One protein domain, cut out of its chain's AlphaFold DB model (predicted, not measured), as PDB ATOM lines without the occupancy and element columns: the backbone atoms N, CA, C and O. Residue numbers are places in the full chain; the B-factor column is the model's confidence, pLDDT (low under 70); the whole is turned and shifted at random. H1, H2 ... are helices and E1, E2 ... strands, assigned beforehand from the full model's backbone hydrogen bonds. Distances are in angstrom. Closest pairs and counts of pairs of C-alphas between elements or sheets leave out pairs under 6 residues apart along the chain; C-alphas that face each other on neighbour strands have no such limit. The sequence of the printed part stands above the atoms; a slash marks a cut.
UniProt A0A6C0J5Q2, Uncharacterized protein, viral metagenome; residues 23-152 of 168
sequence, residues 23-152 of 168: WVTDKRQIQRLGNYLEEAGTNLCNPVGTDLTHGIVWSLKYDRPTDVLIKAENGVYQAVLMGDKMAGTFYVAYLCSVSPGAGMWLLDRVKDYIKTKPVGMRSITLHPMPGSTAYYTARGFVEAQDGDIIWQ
ATOM      1  N   TRP A  23     349.107 291.836 142.550       91.88
ATOM      2  CA  TRP A  23     349.856 291.114 141.529       91.88
ATOM      3  C   TRP A  23     348.863 290.602 140.492       91.88
ATOM      4  O   TRP A  23     348.032 289.742 140.789       91.88
ATOM      5  N   VAL A  24     348.965 291.140 139.285       89.44
ATOM      6  CA  VAL A  24     348.107 290.850 138.146       89.44
ATOM      7  C   VAL A  24     348.851 289.970 137.154       89.44
ATOM      8  O   VAL A  24     349.966 290.282 136.746       89.44
ATOM      9  N   THR A  25     348.210 288.876 136.757       87.75
ATOM     10  CA  THR A  25     348.693 287.977 135.696       87.75
ATOM     11  C   THR A  25     347.668 287.793 134.577       87.75
ATOM     12  O   THR A  25     347.938 287.142 133.573       87.75
ATOM     13  N   ASP A  26     346.454 288.323 134.762       87.06
ATOM     14  CA  ASP A  26     345.402 288.301 133.751       87.06
ATOM     15  C   ASP A  26     345.582 289.464 132.772       87.06
ATOM     16  O   ASP A  26     345.610 290.629 133.171       87.06
ATOM     17  N   LYS A  27     345.654 289.155 131.474       84.56
ATOM     18  CA  LYS A  27     345.923 290.154 130.429       84.56
ATOM     19  C   LYS A  27     344.875 291.262 130.366       84.56
ATOM     20  O   LYS A  27     345.233 292.409 130.127       84.56
ATOM     21  N   ARG A  28     343.592 290.954 130.594       85.19
ATOM     22  CA  ARG A  28     342.532 291.977 130.543       85.19
ATOM     23  C   ARG A  28     342.667 292.948 131.709       85.19
ATOM     24  O   ARG A  28     342.486 294.150 131.528       85.19
ATOM     25  N   GLN A  29     343.011 292.451 132.895       86.38
ATOM     26  CA  GLN A  29     343.286 293.306 134.048       86.38
ATOM     27  C   GLN A  29     344.550 294.155 133.858       86.38
ATOM     28  O   GLN A  29     344.537 295.325 134.237       86.38
ATOM     29  N   ILE A  30     345.600 293.605 133.240       87.88
ATOM     30  CA  ILE A  30     346.824 294.351 132.906       87.88
ATOM     31  C   ILE A  30     346.511 295.491 131.923       87.88
ATOM     32  O   ILE A  30     346.886 296.634 132.171       87.88
ATOM     33  N   GLN A  31     345.731 295.224 130.872       86.88
ATOM     34  CA  GLN A  31     345.296 296.258 129.924       86.88
ATOM     35  C   GLN A  31     344.430 297.332 130.591       86.88
ATOM     36  O   GLN A  31     344.633 298.522 130.362       86.88
ATOM     37  N   ARG A  32     343.490 296.927 131.457       87.06
ATOM     38  CA  ARG A  32     342.664 297.867 132.231       87.06
ATOM     39  C   ARG A  32     343.517 298.769 133.122       87.06
ATOM     40  O   ARG A  32     343.231 299.956 133.227       87.06
ATOM     41  N   LEU A  33     344.552 298.215 133.751       87.31
ATOM     42  CA  LEU A  33     345.520 298.981 134.530       87.31
ATOM     43  C   LEU A  33     346.286 299.978 133.652       87.31
ATOM     44  O   LEU A  33     346.423 301.130 134.048       87.31
ATOM     45  N   GLY A  34     346.731 299.565 132.463       86.19
ATOM     46  CA  GLY A  34     347.376 300.458 131.497       86.19
ATOM     47  C   GLY A  34     346.494 301.651 131.117       86.19
ATOM     48  O   GLY A  34     346.939 302.789 131.228       86.19
ATOM     49  N   ASN A  35     345.230 301.402 130.761       85.25
ATOM     50  CA  ASN A  35     344.270 302.466 130.438       85.25
ATOM     51  C   ASN A  35     344.020 303.400 131.631       85.25
ATOM     52  O   ASN A  35     344.032 304.612 131.471       85.25
ATOM     53  N   TYR A  36     343.852 302.850 132.838       86.06
ATOM     54  CA  TYR A  36     343.656 303.654 134.047       86.06
ATOM     55  C   TYR A  36     344.828 304.614 134.304       86.06
ATOM     56  O   TYR A  36     344.616 305.786 134.602       86.06
ATOM     57  N   LEU A  37     346.070 304.125 134.195       84.31
ATOM     58  CA  LEU A  37     347.264 304.941 134.436       84.31
ATOM     59  C   LEU A  37     347.430 306.045 133.379       84.31
ATOM     60  O   LEU A  37     347.881 307.142 133.714       84.31
ATOM     61  N   GLU A  38     347.038 305.761 132.133       82.44
ATOM     62  CA  GLU A  38     347.005 306.723 131.028       82.44
ATOM     63  C   GLU A  38     345.946 307.813 131.248       82.44
ATOM     64  O   GLU A  38     346.274 308.997 131.217       82.44
ATOM     65  N   GLU A  39     344.699 307.424 131.530       82.31
ATOM     66  CA  GLU A  39     343.578 308.340 131.781       82.31
ATOM     67  C   GLU A  39     343.834 309.242 132.993       82.31
ATOM     68  O   GLU A  39     343.504 310.427 132.974       82.31
ATOM     69  N   ALA A  40     344.465 308.701 134.037       74.75
ATOM     70  CA  ALA A  40     344.829 309.456 135.230       74.75
ATOM     71  C   ALA A  40     345.987 310.448 135.002       74.75
ATOM     72  O   ALA A  40     346.321 311.196 135.920       74.75
ATOM     73  N   GLY A  41     346.642 310.435 133.832       73.62
ATOM     74  CA  GLY A  41     347.818 311.267 133.557       73.62
ATOM     75  C   GLY A  41     348.952 311.023 134.556       73.62
ATOM     76  O   GLY A  41     349.666 311.951 134.937       73.62
ATOM     77  N   THR A  42     349.073 309.788 135.057       68.50
ATOM     78  CA  THR A  42     349.969 309.487 136.176       68.50
ATOM     79  C   THR A  42     351.419 309.551 135.713       68.50
ATOM     80  O   THR A  42     351.836 308.776 134.853       68.50
ATOM     81  N   ASN A  43     352.223 310.411 136.340       70.94
ATOM     82  CA  ASN A  43     353.676 310.299 136.244       70.94
ATOM     83  C   ASN A  43     354.082 308.988 136.916       70.94
ATOM     84  O   ASN A  43     353.962 308.854 138.132       70.94
ATOM     85  N   LEU A  44     354.502 307.990 136.137       73.25
ATOM     86  CA  LEU A  44     354.765 306.656 136.684       73.25
ATOM     87  C   LEU A  44     356.090 306.573 137.428       73.25
ATOM     88  O   LEU A  44     356.285 305.662 138.241       73.25
ATOM     89  N   CYS A  45     356.982 307.520 137.167       73.81
ATOM     90  CA  CYS A  45     358.325 307.514 137.697       73.81
ATOM     91  C   CYS A  45     358.771 308.936 138.078       73.81
ATOM     92  O   CYS A  45     358.283 309.925 137.534       73.81
ATOM     93  N   ASN A  46     359.682 309.038 139.047       61.09
ATOM     94  CA  ASN A  46     360.362 310.281 139.420       61.09
ATOM     95  C   ASN A  46     361.785 310.251 138.809       61.09
ATOM     96  O   ASN A  46     362.394 309.179 138.827       61.09
ATOM     97  N   PRO A  47     362.340 311.366 138.280       46.31
ATOM     98  CA  PRO A  47     363.667 311.417 137.641       46.31
ATOM     99  C   PRO A  47     364.834 310.880 138.484       46.31
ATOM    100  O   PRO A  47     365.886 310.560 137.932       46.31
ATOM    101  N   VAL A  48     364.667 310.695 139.797       43.81
ATOM    102  CA  VAL A  48     365.583 309.850 140.574       43.81
ATOM    103  C   VAL A  48     365.221 308.375 140.359       43.81
ATOM    104  O   VAL A  48     364.653 307.719 141.231       43.81
ATOM    105  N   GLY A  49     365.591 307.858 139.183       42.75
ATOM    106  CA  GLY A  49     365.895 306.440 139.018       42.75
ATOM    107  C   GLY A  49     364.913 305.544 138.265       42.75
ATOM    108  O   GLY A  49     364.845 304.397 138.681       42.75
ATOM    109  N   THR A  50     364.234 306.009 137.201       45.72
ATOM    110  CA  THR A  50     363.831 305.213 136.000       45.72
ATOM    111  C   THR A  50     362.761 305.973 135.220       45.72
ATOM    112  O   THR A  50     361.611 305.914 135.610       45.72
ATOM    113  N   ASP A  51     363.063 306.688 134.142       41.12
ATOM    114  CA  ASP A  51     362.051 307.468 133.406       41.12
ATOM    115  C   ASP A  51     361.598 306.729 132.135       41.12
ATOM    116  O   ASP A  51     362.370 306.677 131.187       41.12
ATOM    117  N   LEU A  52     360.394 306.128 132.113       48.75
ATOM    118  CA  LEU A  52     359.745 305.581 130.898       48.75
ATOM    119  C   LEU A  52     358.204 305.538 131.023       48.75
ATOM    120  O   LEU A  52     357.570 304.530 130.705       48.75
ATOM    121  N   THR A  53     357.569 306.623 131.475       52.84
ATOM    122  CA  THR A  53     356.100 306.674 131.667       52.84
ATOM    123  C   THR A  53     355.321 306.251 130.407       52.84
ATOM    124  O   THR A  53     354.382 305.463 130.501       52.84
ATOM    125  N   HIS A  54     355.756 306.677 129.214       54.38
ATOM    126  CA  HIS A  54     355.106 306.290 127.954       54.38
ATOM    127  C   HIS A  54     355.387 304.829 127.556       54.38
ATOM    128  O   HIS A  54     354.490 304.138 127.078       54.38
ATOM    129  N   GLY A  55     356.604 304.331 127.809       67.19
ATOM    130  CA  GLY A  55     356.978 302.944 127.515       67.19
ATOM    131  C   GLY A  55     356.218 301.940 128.381       67.19
ATOM    132  O   GLY A  55     355.704 300.956 127.869       67.19
ATOM    133  N   ILE A  56     356.064 302.220 129.677       76.62
ATOM    134  CA  ILE A  56     355.388 301.309 130.612       76.62
ATOM    135  C   ILE A  56     353.888 301.224 130.326       76.62
ATOM    136  O   ILE A  56     353.345 300.124 130.271       76.62
ATOM    137  N   VAL A  57     353.213 302.360 130.109       78.56
ATOM    138  CA  VAL A  57     351.782 302.369 129.754       78.56
ATOM    139  C   VAL A  57     351.552 301.632 128.437       78.56
ATOM    140  O   VAL A  57     350.652 300.794 128.350       78.56
ATOM    141  N   TRP A  58     352.391 301.890 127.431       78.19
ATOM    142  CA  TRP A  58     352.319 301.177 126.160       78.19
ATOM    143  C   TRP A  58     352.524 299.671 126.355       78.19
ATOM    144  O   TRP A  58     351.718 298.876 125.870       78.19
ATOM    145  N   SER A  59     353.517 299.262 127.147       80.50
ATOM    146  CA  SER A  59     353.781 297.848 127.410       80.50
ATOM    147  C   SER A  59     352.687 297.154 128.226       80.50
ATOM    148  O   SER A  59     352.425 295.983 127.989       80.50
ATOM    149  N   LEU A  60     351.987 297.854 129.127       83.19
ATOM    150  CA  LEU A  60     350.801 297.320 129.815       83.19
ATOM    151  C   LEU A  60     349.625 297.086 128.854       83.19
ATOM    152  O   LEU A  60     348.826 296.169 129.044       83.19
ATOM    153  N   LYS A  61     349.480 297.934 127.834       79.44
ATOM    154  CA  LYS A  61     348.347 297.877 126.900       79.44
ATOM    155  C   LYS A  61     348.588 296.900 125.748       79.44
ATOM    156  O   LYS A  61     347.666 296.181 125.348       79.44
ATOM    157  N   TYR A  62     349.808 296.886 125.222       75.06
ATOM    158  CA  TYR A  62     350.124 296.285 123.925       75.06
ATOM    159  C   TYR A  62     351.211 295.222 123.983       75.06
ATOM    160  O   TYR A  62     351.185 294.294 123.171       75.06
ATOM    161  N   ASP A  63     352.141 295.336 124.928       65.06
ATOM    162  CA  ASP A  63     353.228 294.376 125.064       65.06
ATOM    163  C   ASP A  63     352.872 293.280 126.076       65.06
ATOM    164  O   ASP A  63     351.803 293.303 126.687       65.06
ATOM    165  N   ARG A  64     353.687 292.229 126.170       63.34
ATOM    166  CA  ARG A  64     353.296 290.951 126.795       63.34
ATOM    167  C   ARG A  64     353.794 290.720 128.239       63.34
ATOM    168  O   ARG A  64     354.142 289.567 128.498       63.34
ATOM    169  N   PRO A  65     353.836 291.675 129.196       64.38
ATOM    170  CA  PRO A  65     354.243 291.295 130.543       64.38
ATOM    171  C   PRO A  65     353.234 290.280 131.090       64.38
ATOM    172  O   PRO A  65     352.019 290.501 131.074       64.38
ATOM    173  N   THR A  66     353.735 289.127 131.525       79.06
ATOM    174  CA  THR A  66     352.894 288.073 132.109       79.06
ATOM    175  C   THR A  66     352.652 288.292 133.596       79.06
ATOM    176  O   THR A  66     351.677 287.774 134.144       79.06
ATOM    177  N   ASP A  67     353.499 289.095 134.241       89.88
ATOM    178  CA  ASP A  67     353.433 289.397 135.660       89.88
ATOM    179  C   ASP A  67     353.630 290.899 135.917       89.88
ATOM    180  O   ASP A  67     354.705 291.460 135.701       89.88
ATOM    181  N   VAL A  68     352.582 291.548 136.431       91.19
ATOM    182  CA  VAL A  68     352.596 292.966 136.813       91.19
ATOM    183  C   VAL A  68     352.257 293.095 138.290       91.19
ATOM    184  O   VAL A  68     351.212 292.630 138.743       91.19
ATOM    185  N   LEU A  69     353.120 293.749 139.057       92.81
ATOM    186  CA  LEU A  69     352.864 294.114 140.441       92.81
ATOM    187  C   LEU A  69     352.670 295.626 140.531       92.81
ATOM    188  O   LEU A  69     353.461 296.400 139.996       92.81
ATOM    189  N   ILE A  70     351.644 296.043 141.262       92.81
ATOM    190  CA  ILE A  70     351.361 297.446 141.551       92.81
ATOM    191  C   ILE A  70     351.396 297.665 143.051       92.81
ATOM    192  O   ILE A  70     350.877 296.855 143.827       92.81
ATOM    193  N   LYS A  71     351.975 298.796 143.450       92.00
ATOM    194  CA  LYS A  71     351.793 299.370 144.775       92.00
ATOM    195  C   LYS A  71     350.943 300.623 144.646       92.00
ATOM    196  O   LYS A  71     351.292 301.562 143.934       92.00
ATOM    197  N   ALA A  72     349.837 300.610 145.371       91.69
ATOM    198  CA  ALA A  72     348.935 301.733 145.536       91.69
ATOM    199  C   ALA A  72     348.476 301.823 146.993       91.69
ATOM    200  O   ALA A  72     348.346 300.800 147.679       91.69
ATOM    201  N   GLU A  73     348.223 303.041 147.449       89.88
ATOM    202  CA  GLU A  73     347.800 303.351 148.811       89.88
ATOM    203  C   GLU A  73     346.665 304.369 148.759       89.88
ATOM    204  O   GLU A  73     346.798 305.409 148.124       89.88
ATOM    205  N   ASN A  74     345.526 304.045 149.380       87.44
ATOM    206  CA  ASN A  74     344.317 304.880 149.361       87.44
ATOM    207  C   ASN A  74     343.875 305.300 147.943       87.44
ATOM    208  O   ASN A  74     343.463 306.435 147.728       87.44
ATOM    209  N   GLY A  75     343.995 304.398 146.961       86.88
ATOM    210  CA  GLY A  75     343.668 304.687 145.560       86.88
ATOM    211  C   GLY A  75     344.763 305.411 144.777       86.88
ATOM    212  O   GLY A  75     344.630 305.561 143.568       86.88
ATOM    213  N   VAL A  76     345.855 305.820 145.425       87.56
ATOM    214  CA  VAL A  76     346.948 306.568 144.797       87.56
ATOM    215  C   VAL A  76     348.057 305.616 144.363       87.56
ATOM    216  O   VAL A  76     348.553 304.817 145.162       87.56
ATOM    217  N   TYR A  77     348.461 305.707 143.096       89.75
ATOM    218  CA  TYR A  77     349.602 304.978 142.545       89.75
ATOM    219  C   TYR A  77     350.916 305.366 143.243       89.75
ATOM    220  O   TYR A  77     351.168 306.540 143.505       89.75
ATOM    221  N   GLN A  78     351.779 304.381 143.510       90.06
ATOM    222  CA  GLN A  78     353.110 304.610 144.088       90.06
ATOM    223  C   GLN A  78     354.242 303.961 143.287       90.06
ATOM    224  O   GLN A  78     355.326 304.542 143.188       90.06
ATOM    225  N   ALA A  79     354.034 302.748 142.767       89.62
ATOM    226  CA  ALA A  79     355.041 302.028 141.992       89.62
ATOM    227  C   ALA A  79     354.430 300.910 141.134       89.62
ATOM    228  O   ALA A  79     353.388 300.344 141.484       89.62
ATOM    229  N   VAL A  80     355.135 300.546 140.065       89.88
ATOM    230  CA  VAL A  80     354.852 299.401 139.192       89.88
ATOM    231  C   VAL A  80     356.115 298.586 138.959       89.88
ATOM    232  O   VAL A  80     357.206 299.130 138.801       89.88
ATOM    233  N   LEU A  81     355.956 297.269 138.918       90.25
ATOM    234  CA  LEU A  81     356.979 296.318 138.513       90.25
ATOM    235  C   LEU A  81     356.359 295.401 137.466       90.25
ATOM    236  O   LEU A  81     355.310 294.811 137.710       90.25
ATOM    237  N   MET A  82     357.005 295.275 136.316       88.44
ATOM    238  CA  MET A  82     356.617 294.345 135.266       88.44
ATOM    239  C   MET A  82     357.759 293.389 134.988       88.44
ATOM    240  O   MET A  82     358.925 293.788 134.936       88.44
ATOM    241  N   GLY A  83     357.422 292.130 134.780       88.06
ATOM    242  CA  GLY A  83     358.409 291.134 134.434       88.06
ATOM    243  C   GLY A  83     357.793 289.840 133.961       88.06
ATOM    244  O   GLY A  83     356.574 289.699 133.859       88.06
ATOM    245  N   ASP A  84     358.682 288.895 133.701       87.56
ATOM    246  CA  ASP A  84     358.343 287.570 133.223       87.56
ATOM    247  C   ASP A  84     359.105 286.505 134.003       87.56
ATOM    248  O   ASP A  84     360.246 286.671 134.445       87.56
ATOM    249  N   LYS A  85     358.452 285.361 134.167       88.25
ATOM    250  CA  LYS A  85     359.037 284.182 134.799       88.25
ATOM    251  C   LYS A  85     359.696 283.326 133.729       88.25
ATOM    252  O   LYS A  85     359.008 282.625 132.991       88.25
ATOM    253  N   MET A  86     361.024 283.347 133.658       86.06
ATOM    254  CA  MET A  86     361.782 282.655 132.612       86.06
ATOM    255  C   MET A  86     363.015 281.963 133.185       86.06
ATOM    256  O   MET A  86     363.679 282.505 134.059       86.06
ATOM    257  N   ALA A  87     363.325 280.755 132.703       85.62
ATOM    258  CA  ALA A  87     364.576 280.039 132.997       85.62
ATOM    259  C   ALA A  87     364.976 279.961 134.493       85.62
ATOM    260  O   ALA A  87     366.154 279.938 134.837       85.62
ATOM    261  N   GLY A  88     364.004 279.913 135.408       88.69
ATOM    262  CA  GLY A  88     364.288 279.851 136.842       88.69
ATOM    263  C   GLY A  88     364.468 281.195 137.548       88.69
ATOM    264  O   GLY A  88     364.692 281.205 138.759       88.69
ATOM    265  N   THR A  89     364.320 282.314 136.841       91.38
ATOM    266  CA  THR A  89     364.387 283.673 137.384       91.38
ATOM    267  C   THR A  89     363.071 284.424 137.162       91.38
ATOM    268  O   THR A  89     362.295 284.104 136.259       91.38
ATOM    269  N   PHE A  90     362.806 285.417 138.006       92.25
ATOM    270  CA  PHE A  90     361.869 286.488 137.697       92.25
ATOM    271  C   PHE A  90     362.667 287.613 137.033       92.25
ATOM    272  O   PHE A  90     363.440 288.298 137.706       92.25
ATOM    273  N   TYR A  91     362.514 287.771 135.722       90.50
ATOM    274  CA  TYR A  91     363.166 288.831 134.966       90.50
ATOM    275  C   TYR A  91     362.313 290.095 135.034       90.50
ATOM    276  O   TYR A  91     361.193 290.118 134.528       90.50
ATOM    277  N   VAL A  92     362.815 291.133 135.695       89.56
ATOM    278  CA  VAL A  92     362.139 292.428 135.787       89.56
ATOM    279  C   VAL A  92     362.487 293.227 134.540       89.56
ATOM    280  O   VAL A  92     363.618 293.682 134.381       89.56
ATOM    281  N   ALA A  93     361.497 293.410 133.673       84.44
ATOM    282  CA  ALA A  93     361.622 294.245 132.486       84.44
ATOM    283  C   ALA A  93     361.485 295.731 132.838       84.44
ATOM    284  O   ALA A  93     362.188 296.572 132.287       84.44
ATOM    285  N   TYR A  94     360.598 296.052 133.784       84.19
ATOM    286  CA  TYR A  94     360.353 297.422 134.220       84.19
ATOM    287  C   TYR A  94     360.147 297.476 135.727       84.19
ATOM    288  O   TYR A  94     359.408 296.677 136.297       84.19
ATOM    289  N   LEU A  95     360.759 298.461 136.374       86.56
ATOM    290  CA  LEU A  95     360.491 298.817 137.758       86.56
ATOM    291  C   LEU A  95     360.504 300.335 137.855       86.56
ATOM    292  O   LEU A  95     361.546 300.939 137.647       86.56
ATOM    293  N   CYS A  96     359.358 300.924 138.175       84.06
ATOM    294  CA  CYS A  96     359.211 302.360 138.366       84.06
ATOM    295  C   CYS A  96     358.548 302.663 139.700       84.06
ATOM    296  O   CYS A  96     357.675 301.933 140.167       84.06
ATOM    297  N   SER A  97     358.961 303.769 140.310       84.19
ATOM    298  CA  SER A  97     358.480 304.199 141.617       84.19
ATOM    299  C   SER A  97     358.457 305.721 141.680       84.19
ATOM    300  O   SER A  97     359.462 306.366 141.392       84.19
ATOM    301  N   VAL A  98     357.335 306.301 142.106       83.38
ATOM    302  CA  VAL A  98     357.243 307.734 142.448       83.38
ATOM    303  C   VAL A  98     357.386 307.993 143.940       83.38
ATOM    304  O   VAL A  98     357.679 309.111 144.352       83.38
ATOM    305  N   SER A  99     357.208 306.956 144.761       84.44
ATOM    306  CA  SER A  99     357.336 307.048 146.214       84.44
ATOM    307  C   SER A  99     358.598 306.325 146.699       84.44
ATOM    308  O   SER A  99     358.840 305.186 146.285       84.44
ATOM    309  N   PRO A 100     359.405 306.925 147.594       82.12
ATOM    310  CA  PRO A 100     360.566 306.257 148.173       82.12
ATOM    311  C   PRO A 100     360.206 304.903 148.798       82.12
ATOM    312  O   PRO A 100     359.238 304.779 149.545       82.12
ATOM    313  N   GLY A 101     360.983 303.868 148.479       84.81
ATOM    314  CA  GLY A 101     360.797 302.516 149.018       84.81
ATOM    315  C   GLY A 101     359.660 301.696 148.394       84.81
ATOM    316  O   GLY A 101     359.635 300.482 148.595       84.81
ATOM    317  N   ALA A 102     358.766 302.287 147.593       89.19
ATOM    318  CA  ALA A 102     357.664 301.548 146.971       89.19
ATOM    319  C   ALA A 102     358.152 300.520 145.932       89.19
ATOM    320  O   ALA A 102     357.687 299.381 145.944       89.19
ATOM    321  N   GLY A 103     359.157 300.856 145.116       88.75
ATOM    322  CA  GLY A 103     359.800 299.892 144.214       88.75
ATOM    323  C   GLY A 103     360.460 298.714 144.947       88.75
ATOM    324  O   GLY A 103     360.321 297.561 144.540       88.75
ATOM    325  N   MET A 104     361.099 298.967 146.094       89.00
ATOM    326  CA  MET A 104     361.675 297.891 146.911       89.00
ATOM    327  C   MET A 104     360.619 297.002 147.546       89.00
ATOM    328  O   MET A 104     360.804 295.790 147.598       89.00
ATOM    329  N   TRP A 105     359.494 297.578 147.967       91.38
ATOM    330  CA  TRP A 105     358.362 296.795 148.438       91.38
ATOM    331  C   TRP A 105     357.880 295.808 147.365       91.38
ATOM    332  O   TRP A 105     357.599 294.656 147.685       91.38
ATOM    333  N   LEU A 106     357.839 296.220 146.090       92.81
ATOM    334  CA  LEU A 106     357.479 295.329 144.980       92.81
ATOM    335  C   LEU A 106     358.511 294.216 144.792       92.81
ATOM    336  O   LEU A 106     358.137 293.048 144.686       92.81
ATOM    337  N   LEU A 107     359.803 294.548 144.827       92.12
ATOM    338  CA  LEU A 107     360.866 293.544 144.762       92.12
ATOM    339  C   LEU A 107     360.788 292.551 145.924       92.12
ATOM    340  O   LEU A 107     360.955 291.353 145.710       92.12
ATOM    341  N   ASP A 108     360.483 293.003 147.138       92.12
ATOM    342  CA  ASP A 108     360.340 292.118 148.294       92.12
ATOM    343  C   ASP A 108     359.142 291.164 148.145       92.12
ATOM    344  O   ASP A 108     359.256 289.992 148.506       92.12
ATOM    345  N   ARG A 109     358.044 291.589 147.499       93.06
ATOM    346  CA  ARG A 109     356.943 290.677 147.125       93.06
ATOM    347  C   ARG A 109     357.399 289.580 146.167       93.06
ATOM    348  O   ARG A 109     356.999 288.428 146.336       93.06
ATOM    349  N   VAL A 110     358.257 289.909 145.201       92.38
ATOM    350  CA  VAL A 110     358.851 288.909 144.302       92.38
ATOM    351  C   VAL A 110     359.804 287.989 145.074       92.38
ATOM    352  O   VAL A 110     359.737 286.771 144.911       92.38
ATOM    353  N   LYS A 111     360.634 288.520 145.984       92.50
ATOM    354  CA  LYS A 111     361.519 287.702 146.838       92.50
ATOM    355  C   LYS A 111     360.726 286.707 147.676       92.50
ATOM    356  O   LYS A 111     361.115 285.545 147.775       92.50
ATOM    357  N   ASP A 112     359.627 287.142 148.279       91.62
ATOM    358  CA  ASP A 112     358.777 286.282 149.103       91.62
ATOM    359  C   ASP A 112     358.063 285.220 148.261       91.62
ATOM    360  O   ASP A 112     357.987 284.055 148.662       91.62
ATOM    361  N   TYR A 113     357.634 285.573 147.048       88.44
ATOM    362  CA  TYR A 113     357.144 284.598 146.078       88.44
ATOM    363  C   TYR A 113     358.207 283.540 145.749       88.44
ATOM    364  O   TYR A 113     357.919 282.347 145.804       88.44
ATOM    365  N   ILE A 114     359.453 283.940 145.486       90.44
ATOM    366  CA  ILE A 114     360.548 283.010 145.166       90.44
ATOM    367  C   ILE A 114     360.860 282.088 146.347       90.44
ATOM    368  O   ILE A 114     360.952 280.876 146.171       90.44
ATOM    369  N   LYS A 115     360.964 282.633 147.565       88.56
ATOM    370  CA  LYS A 115     361.245 281.850 148.784       88.56
ATOM    371  C   LYS A 115     360.166 280.810 149.096       88.56
ATOM    372  O   LYS A 115     360.463 279.803 149.730       88.56
ATOM    373  N   THR A 116     358.917 281.071 148.710       84.94
ATOM    374  CA  THR A 116     357.771 280.197 149.017       84.94
ATOM    375  C   THR A 116     357.475 279.172 147.923       84.94
ATOM    376  O   THR A 116     356.669 278.267 148.145       84.94
ATOM    377  N   LYS A 117     358.121 279.260 146.752       75.38
ATOM    378  CA  LYS A 117     357.940 278.295 145.663       75.38
ATOM    379  C   LYS A 117     358.927 277.125 145.800       75.38
ATOM    380  O   LYS A 117     360.128 277.328 145.666       75.38
ATOM    381  N   PRO A 118     358.444 275.885 146.019       52.72
ATOM    382  CA  PRO A 118     359.316 274.741 146.289       52.72
ATOM    383  C   PRO A 118     360.138 274.277 145.075       52.72
ATOM    384  O   PRO A 118     361.142 273.596 145.259       52.72
ATOM    385  N   VAL A 119     359.753 274.634 143.842       64.56
ATOM    386  CA  VAL A 119     360.485 274.254 142.624       64.56
ATOM    387  C   VAL A 119     360.375 275.355 141.570       64.56
ATOM    388  O   VAL A 119     359.298 275.904 141.342       64.56
ATOM    389  N   GLY A 120     361.490 275.645 140.899       75.56
ATOM    390  CA  GLY A 120     361.486 276.304 139.593       75.56
ATOM    391  C   GLY A 120     361.702 277.812 139.576       75.56
ATOM    392  O   GLY A 120     361.897 278.329 138.490       75.56
ATOM    393  N   MET A 121     361.735 278.522 140.708       88.00
ATOM    394  CA  MET A 121     362.213 279.911 140.735       88.00
ATOM    395  C   MET A 121     363.244 280.115 141.827       88.00
ATOM    396  O   MET A 121     363.065 279.639 142.945       88.00
ATOM    397  N   ARG A 122     364.346 280.776 141.485       91.19
ATOM    398  CA  ARG A 122     365.545 280.852 142.323       91.19
ATOM    399  C   ARG A 122     366.164 282.236 142.369       91.19
ATOM    400  O   ARG A 122     367.032 282.452 143.200       91.19
ATOM    401  N   SER A 123     365.748 283.160 141.518       93.50
ATOM    402  CA  SER A 123     366.361 284.481 141.468       93.50
ATOM    403  C   SER A 123     365.416 285.553 140.955       93.50
ATOM    404  O   SER A 123     364.379 285.253 140.366       93.50
ATOM    405  N   ILE A 124     365.809 286.799 141.195       93.62
ATOM    406  CA  ILE A 124     365.320 287.982 140.494       93.62
ATOM    407  C   ILE A 124     366.489 288.491 139.669       93.62
ATOM    408  O   ILE A 124     367.576 288.648 140.223       93.62
ATOM    409  N   THR A 125     366.258 288.767 138.395       92.06
ATOM    410  CA  THR A 125     367.224 289.426 137.514       92.06
ATOM    411  C   THR A 125     366.612 290.738 137.060       92.06
ATOM    412  O   THR A 125     365.441 290.756 136.681       92.06
ATOM    413  N   LEU A 126     367.363 291.833 137.125       89.38
ATOM    414  CA  LEU A 126     366.924 293.114 136.576       89.38
ATOM    415  C   LEU A 126     368.115 293.905 136.052       89.38
ATOM    416  O   LEU A 126     369.203 293.828 136.623       89.38
ATOM    417  N   HIS A 127     367.879 294.692 135.009       86.81
ATOM    418  CA  HIS A 127     368.855 295.639 134.494       86.81
ATOM    419  C   HIS A 127     368.692 296.981 135.227       86.81
ATOM    420  O   HIS A 127     367.650 297.632 135.081       86.81
ATOM    421  N   PRO A 128     369.643 297.392 136.083       80.94
ATOM    422  CA  PRO A 128     369.513 298.621 136.850       80.94
ATOM    423  C   PRO A 128     369.747 299.842 135.952       80.94
ATOM    424  O   PRO A 128     370.569 299.826 135.041       80.94
ATOM    425  N   MET A 129     369.081 300.957 136.257       77.38
ATOM    426  CA  MET A 129     369.404 302.235 135.618       77.38
ATOM    427  C   MET A 129     370.852 302.646 135.957       77.38
ATOM    428  O   MET A 129     371.285 302.410 137.097       77.38
ATOM    429  N   PRO A 130     371.589 303.311 135.045       78.62
ATOM    430  CA  PRO A 130     372.909 303.851 135.354       78.62
ATOM    431  C   PRO A 130     372.921 304.642 136.671       78.62
ATOM    432  O   PRO A 130     372.049 305.470 136.927       78.62
ATOM    433  N   GLY A 131     373.894 304.351 137.538       80.25
ATOM    434  CA  GLY A 131     374.031 304.978 138.859       80.25
ATOM    435  C   GLY A 131     373.188 304.357 139.984       80.25
ATOM    436  O   GLY A 131     373.395 304.699 141.147       80.25
ATOM    437  N   SER A 132     372.289 303.411 139.691       80.75
ATOM    438  CA  SER A 132     371.447 302.757 140.710       80.75
ATOM    439  C   SER A 132     372.013 301.440 141.263       80.75
ATOM    440  O   SER A 132     371.501 300.927 142.258       80.75
ATOM    441  N   THR A 133     373.108 300.910 140.708       85.00
ATOM    442  CA  THR A 133     373.715 299.634 141.137       85.00
ATOM    443  C   THR A 133     373.997 299.589 142.642       85.00
ATOM    444  O   THR A 133     373.579 298.653 143.321       85.00
ATOM    445  N   ALA A 134     374.606 300.644 143.201       85.50
ATOM    446  CA  ALA A 134     374.928 300.730 144.631       85.50
ATOM    447  C   ALA A 134     373.687 300.648 145.542       85.50
ATOM    448  O   ALA A 134     373.737 300.095 146.642       85.50
ATOM    449  N   TYR A 135     372.550 301.177 145.080       84.50
ATOM    450  CA  TYR A 135     371.290 301.102 145.816       84.50
ATOM    451  C   TYR A 135     370.827 299.650 145.975       84.50
ATOM    452  O   TYR A 135     370.385 299.252 147.059       84.50
ATOM    453  N   TYR A 136     370.934 298.855 144.912       87.00
ATOM    454  CA  TYR A 136     370.485 297.470 144.929       87.00
ATOM    455  C   TYR A 136     371.483 296.526 145.604       87.00
ATOM    456  O   TYR A 136     371.060 295.622 146.330       87.00
ATOM    457  N   THR A 137     372.791 296.748 145.449       88.88
ATOM    458  CA  THR A 137     373.813 295.919 146.112       88.88
ATOM    459  C   THR A 137     373.756 296.050 147.632       88.88
ATOM    460  O   THR A 137     373.779 295.043 148.341       88.88
ATOM    461  N   ALA A 138     373.500 297.256 148.152       86.62
ATOM    462  CA  ALA A 138     373.216 297.484 149.574       86.62
ATOM    463  C   ALA A 138     371.981 296.712 150.094       86.62
ATOM    464  O   ALA A 138     371.767 296.607 151.301       86.62
ATOM    465  N   ARG A 139     371.152 296.171 149.192       86.69
ATOM    466  CA  ARG A 139     369.914 295.424 149.481       86.69
ATOM    467  C   ARG A 139     370.009 293.946 149.091       86.69
ATOM    468  O   ARG A 139     368.984 293.263 148.995       86.69
ATOM    469  N   GLY A 140     371.234 293.449 148.916       89.62
ATOM    470  CA  GLY A 140     371.541 292.032 148.731       89.62
ATOM    471  C   GLY A 140     371.449 291.533 147.291       89.62
ATOM    472  O   GLY A 140     371.424 290.321 147.092       89.62
ATOM    473  N   PHE A 141     371.364 292.429 146.305       91.31
ATOM    474  CA  PHE A 141     371.620 292.067 144.910       91.31
ATOM    475  C   PHE A 141     373.131 291.997 144.659       91.31
ATOM    476  O   PHE A 141     373.916 292.649 145.348       91.31
ATOM    477  N   VAL A 142     373.535 291.215 143.667       93.38
ATOM    478  CA  VAL A 142     374.923 291.072 143.220       93.38
ATOM    479  C   VAL A 142     374.981 291.399 141.736       93.38
ATOM    480  O   VAL A 142     374.103 290.985 140.984       93.38
ATOM    481  N   GLU A 143     375.989 292.156 141.324       91.12
ATOM    482  CA  GLU A 143     376.224 292.492 139.920       91.12
ATOM    483  C   GLU A 143     376.689 291.258 139.129       91.12
ATOM    484  O   GLU A 143     377.496 290.461 139.613       91.12
ATOM    485  N   ALA A 144     376.137 291.085 137.931       87.38
ATOM    486  CA  ALA A 144     376.474 290.041 136.973       87.38
ATOM    487  C   ALA A 144     377.303 290.619 135.809       87.38
ATOM    488  O   ALA A 144     377.447 291.830 135.675       87.38
ATOM    489  N   GLN A 145     377.863 289.747 134.964       74.62
ATOM    490  CA  GLN A 145     378.841 290.141 133.936       74.62
ATOM    491  C   GLN A 145     378.307 291.116 132.870       74.62
ATOM    492  O   GLN A 145     379.107 291.844 132.290       74.62
ATOM    493  N   ASP A 146     376.990 291.199 132.673       80.56
ATOM    494  CA  ASP A 146     376.363 292.019 131.622       80.56
ATOM    495  C   ASP A 146     375.750 293.336 132.147       80.56
ATOM    496  O   ASP A 146     374.915 293.956 131.491       80.56
ATOM    497  N   GLY A 147     376.127 293.767 133.357       79.94
ATOM    498  CA  GLY A 147     375.562 294.957 134.010       79.94
ATOM    499  C   GLY A 147     374.192 294.725 134.655       79.94
ATOM    500  O   GLY A 147     373.668 295.608 135.333       79.94
ATOM    501  N   ASP A 148     373.632 293.527 134.502       86.88
ATOM    502  CA  ASP A 148     372.482 293.069 135.271       86.88
ATOM    503  C   ASP A 148     372.828 292.911 136.749       86.88
ATOM    504  O   ASP A 148     373.965 292.641 137.138       86.88
ATOM    505  N   ILE A 149     371.805 293.000 137.590       90.00
ATOM    506  CA  ILE A 149     371.909 292.637 138.996       90.00
ATOM    507  C   ILE A 149     370.970 291.479 139.314       90.00
ATOM    508  O   ILE A 149     369.835 291.390 138.837       90.00
ATOM    509  N   ILE A 150     371.457 290.581 140.161       93.69
ATOM    510  CA  ILE A 150     370.784 289.337 140.497       93.69
ATOM    511  C   ILE A 150     370.610 289.255 142.006       93.69
ATOM    512  O   ILE A 150     371.559 289.399 142.775       93.69
ATOM    513  N   TRP A 151     369.387 288.980 142.443       95.00
ATOM    514  CA  TRP A 151     369.118 288.554 143.809       95.00
ATOM    515  C   TRP A 151     368.799 287.066 143.829       95.00
ATOM    516  O   TRP A 151     368.025 286.580 143.006       95.00
ATOM    517  N   GLN A 152     369.347 286.348 144.806       92.88
ATOM    518  CA  GLN A 152     369.037 284.948 145.082       92.88
ATOM    519  C   GLN A 152     368.679 284.782 146.565       92.88
ATOM    520  O   GLN A 152     369.208 285.512 147.412       92.88
TER     521      GLN A 152
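This is residues 23 to 152 of the 168 residues of an uncharacterized protein of viral metagenome (UniProt A0A6C0J5Q2). A twisted sheet of five strands curls round the long helix H3 on one face, while H2, from the helical hairpin H1 and H2, covers part of the opposite face. H1 only grazes the sheet near E1, and the short H4 grazes it near E5, at the other edge. The printed part has 130 residues with four named helices and five named strands, ordered H1 H2 E1 E2 E3 H3 E4 H4 E5; the mixed sheet runs E1 E2 E3 E4 E5. The class is mixed, the whole compact, with a radius of gyration of the C-alphas of 14.2 A and spans of 38 by 32 by 27 A.

E1 is residues 67 to 73, E2 76 to 86 (30.7 A), E3 89 to 97 (21.8 A), E4 123 to 126 and E5 149 to 151, ending at C-alpha 151 (369.118, 288.554, 143.809). H3 is residues 102 to 116 (21.4 A), H1 27 to 39 (18.4 A), from C-alpha 27 (345.923, 290.154, 130.429), H2 53 to 61 and H4 133 to 137.

E1, E2 and E3 form a meander, each strand the antiparallel neighbour of the one before, with N 69 and O 81 at 2.8 A and N 82 and O 94 at 2.8 A. E3 bends by 64 degrees at residue 93. E3, H3 and E4 form a strand-helix-strand unit, two parallel strands with a helix between, its crossover right-handed; N 90 and O 123 are 2.8 A apart. E4 and E5 are antiparallel, N 126 and O 149 at 3.0 A. The closest C-alphas of E2 and H3, Ala 79 and Ala 102, are 5.6 A apart. H2 and H3 lie on opposite faces, H2 at a height over the sheet of 10.2 A. H1 and H2 touch, their closest C-alphas, Gln 31 and Lys 61, 4.6 A apart, at a shallow tilt of 33 degrees, only just short of steep, opposite ways. H3 and H4 are apart. In H1, H2, H3 and H4 every O i to N i+4 pair is within hydrogen-bond range.

The C-alphas farthest apart, Asn 74 and Gln 145, are 40.6 A apart. The printed part has no cut. The links H1 to H2 and H4 to E5 are long. The mean pLDDT of the printed part is 82.5; 16 residues are under 70, among them residues 46 to 55.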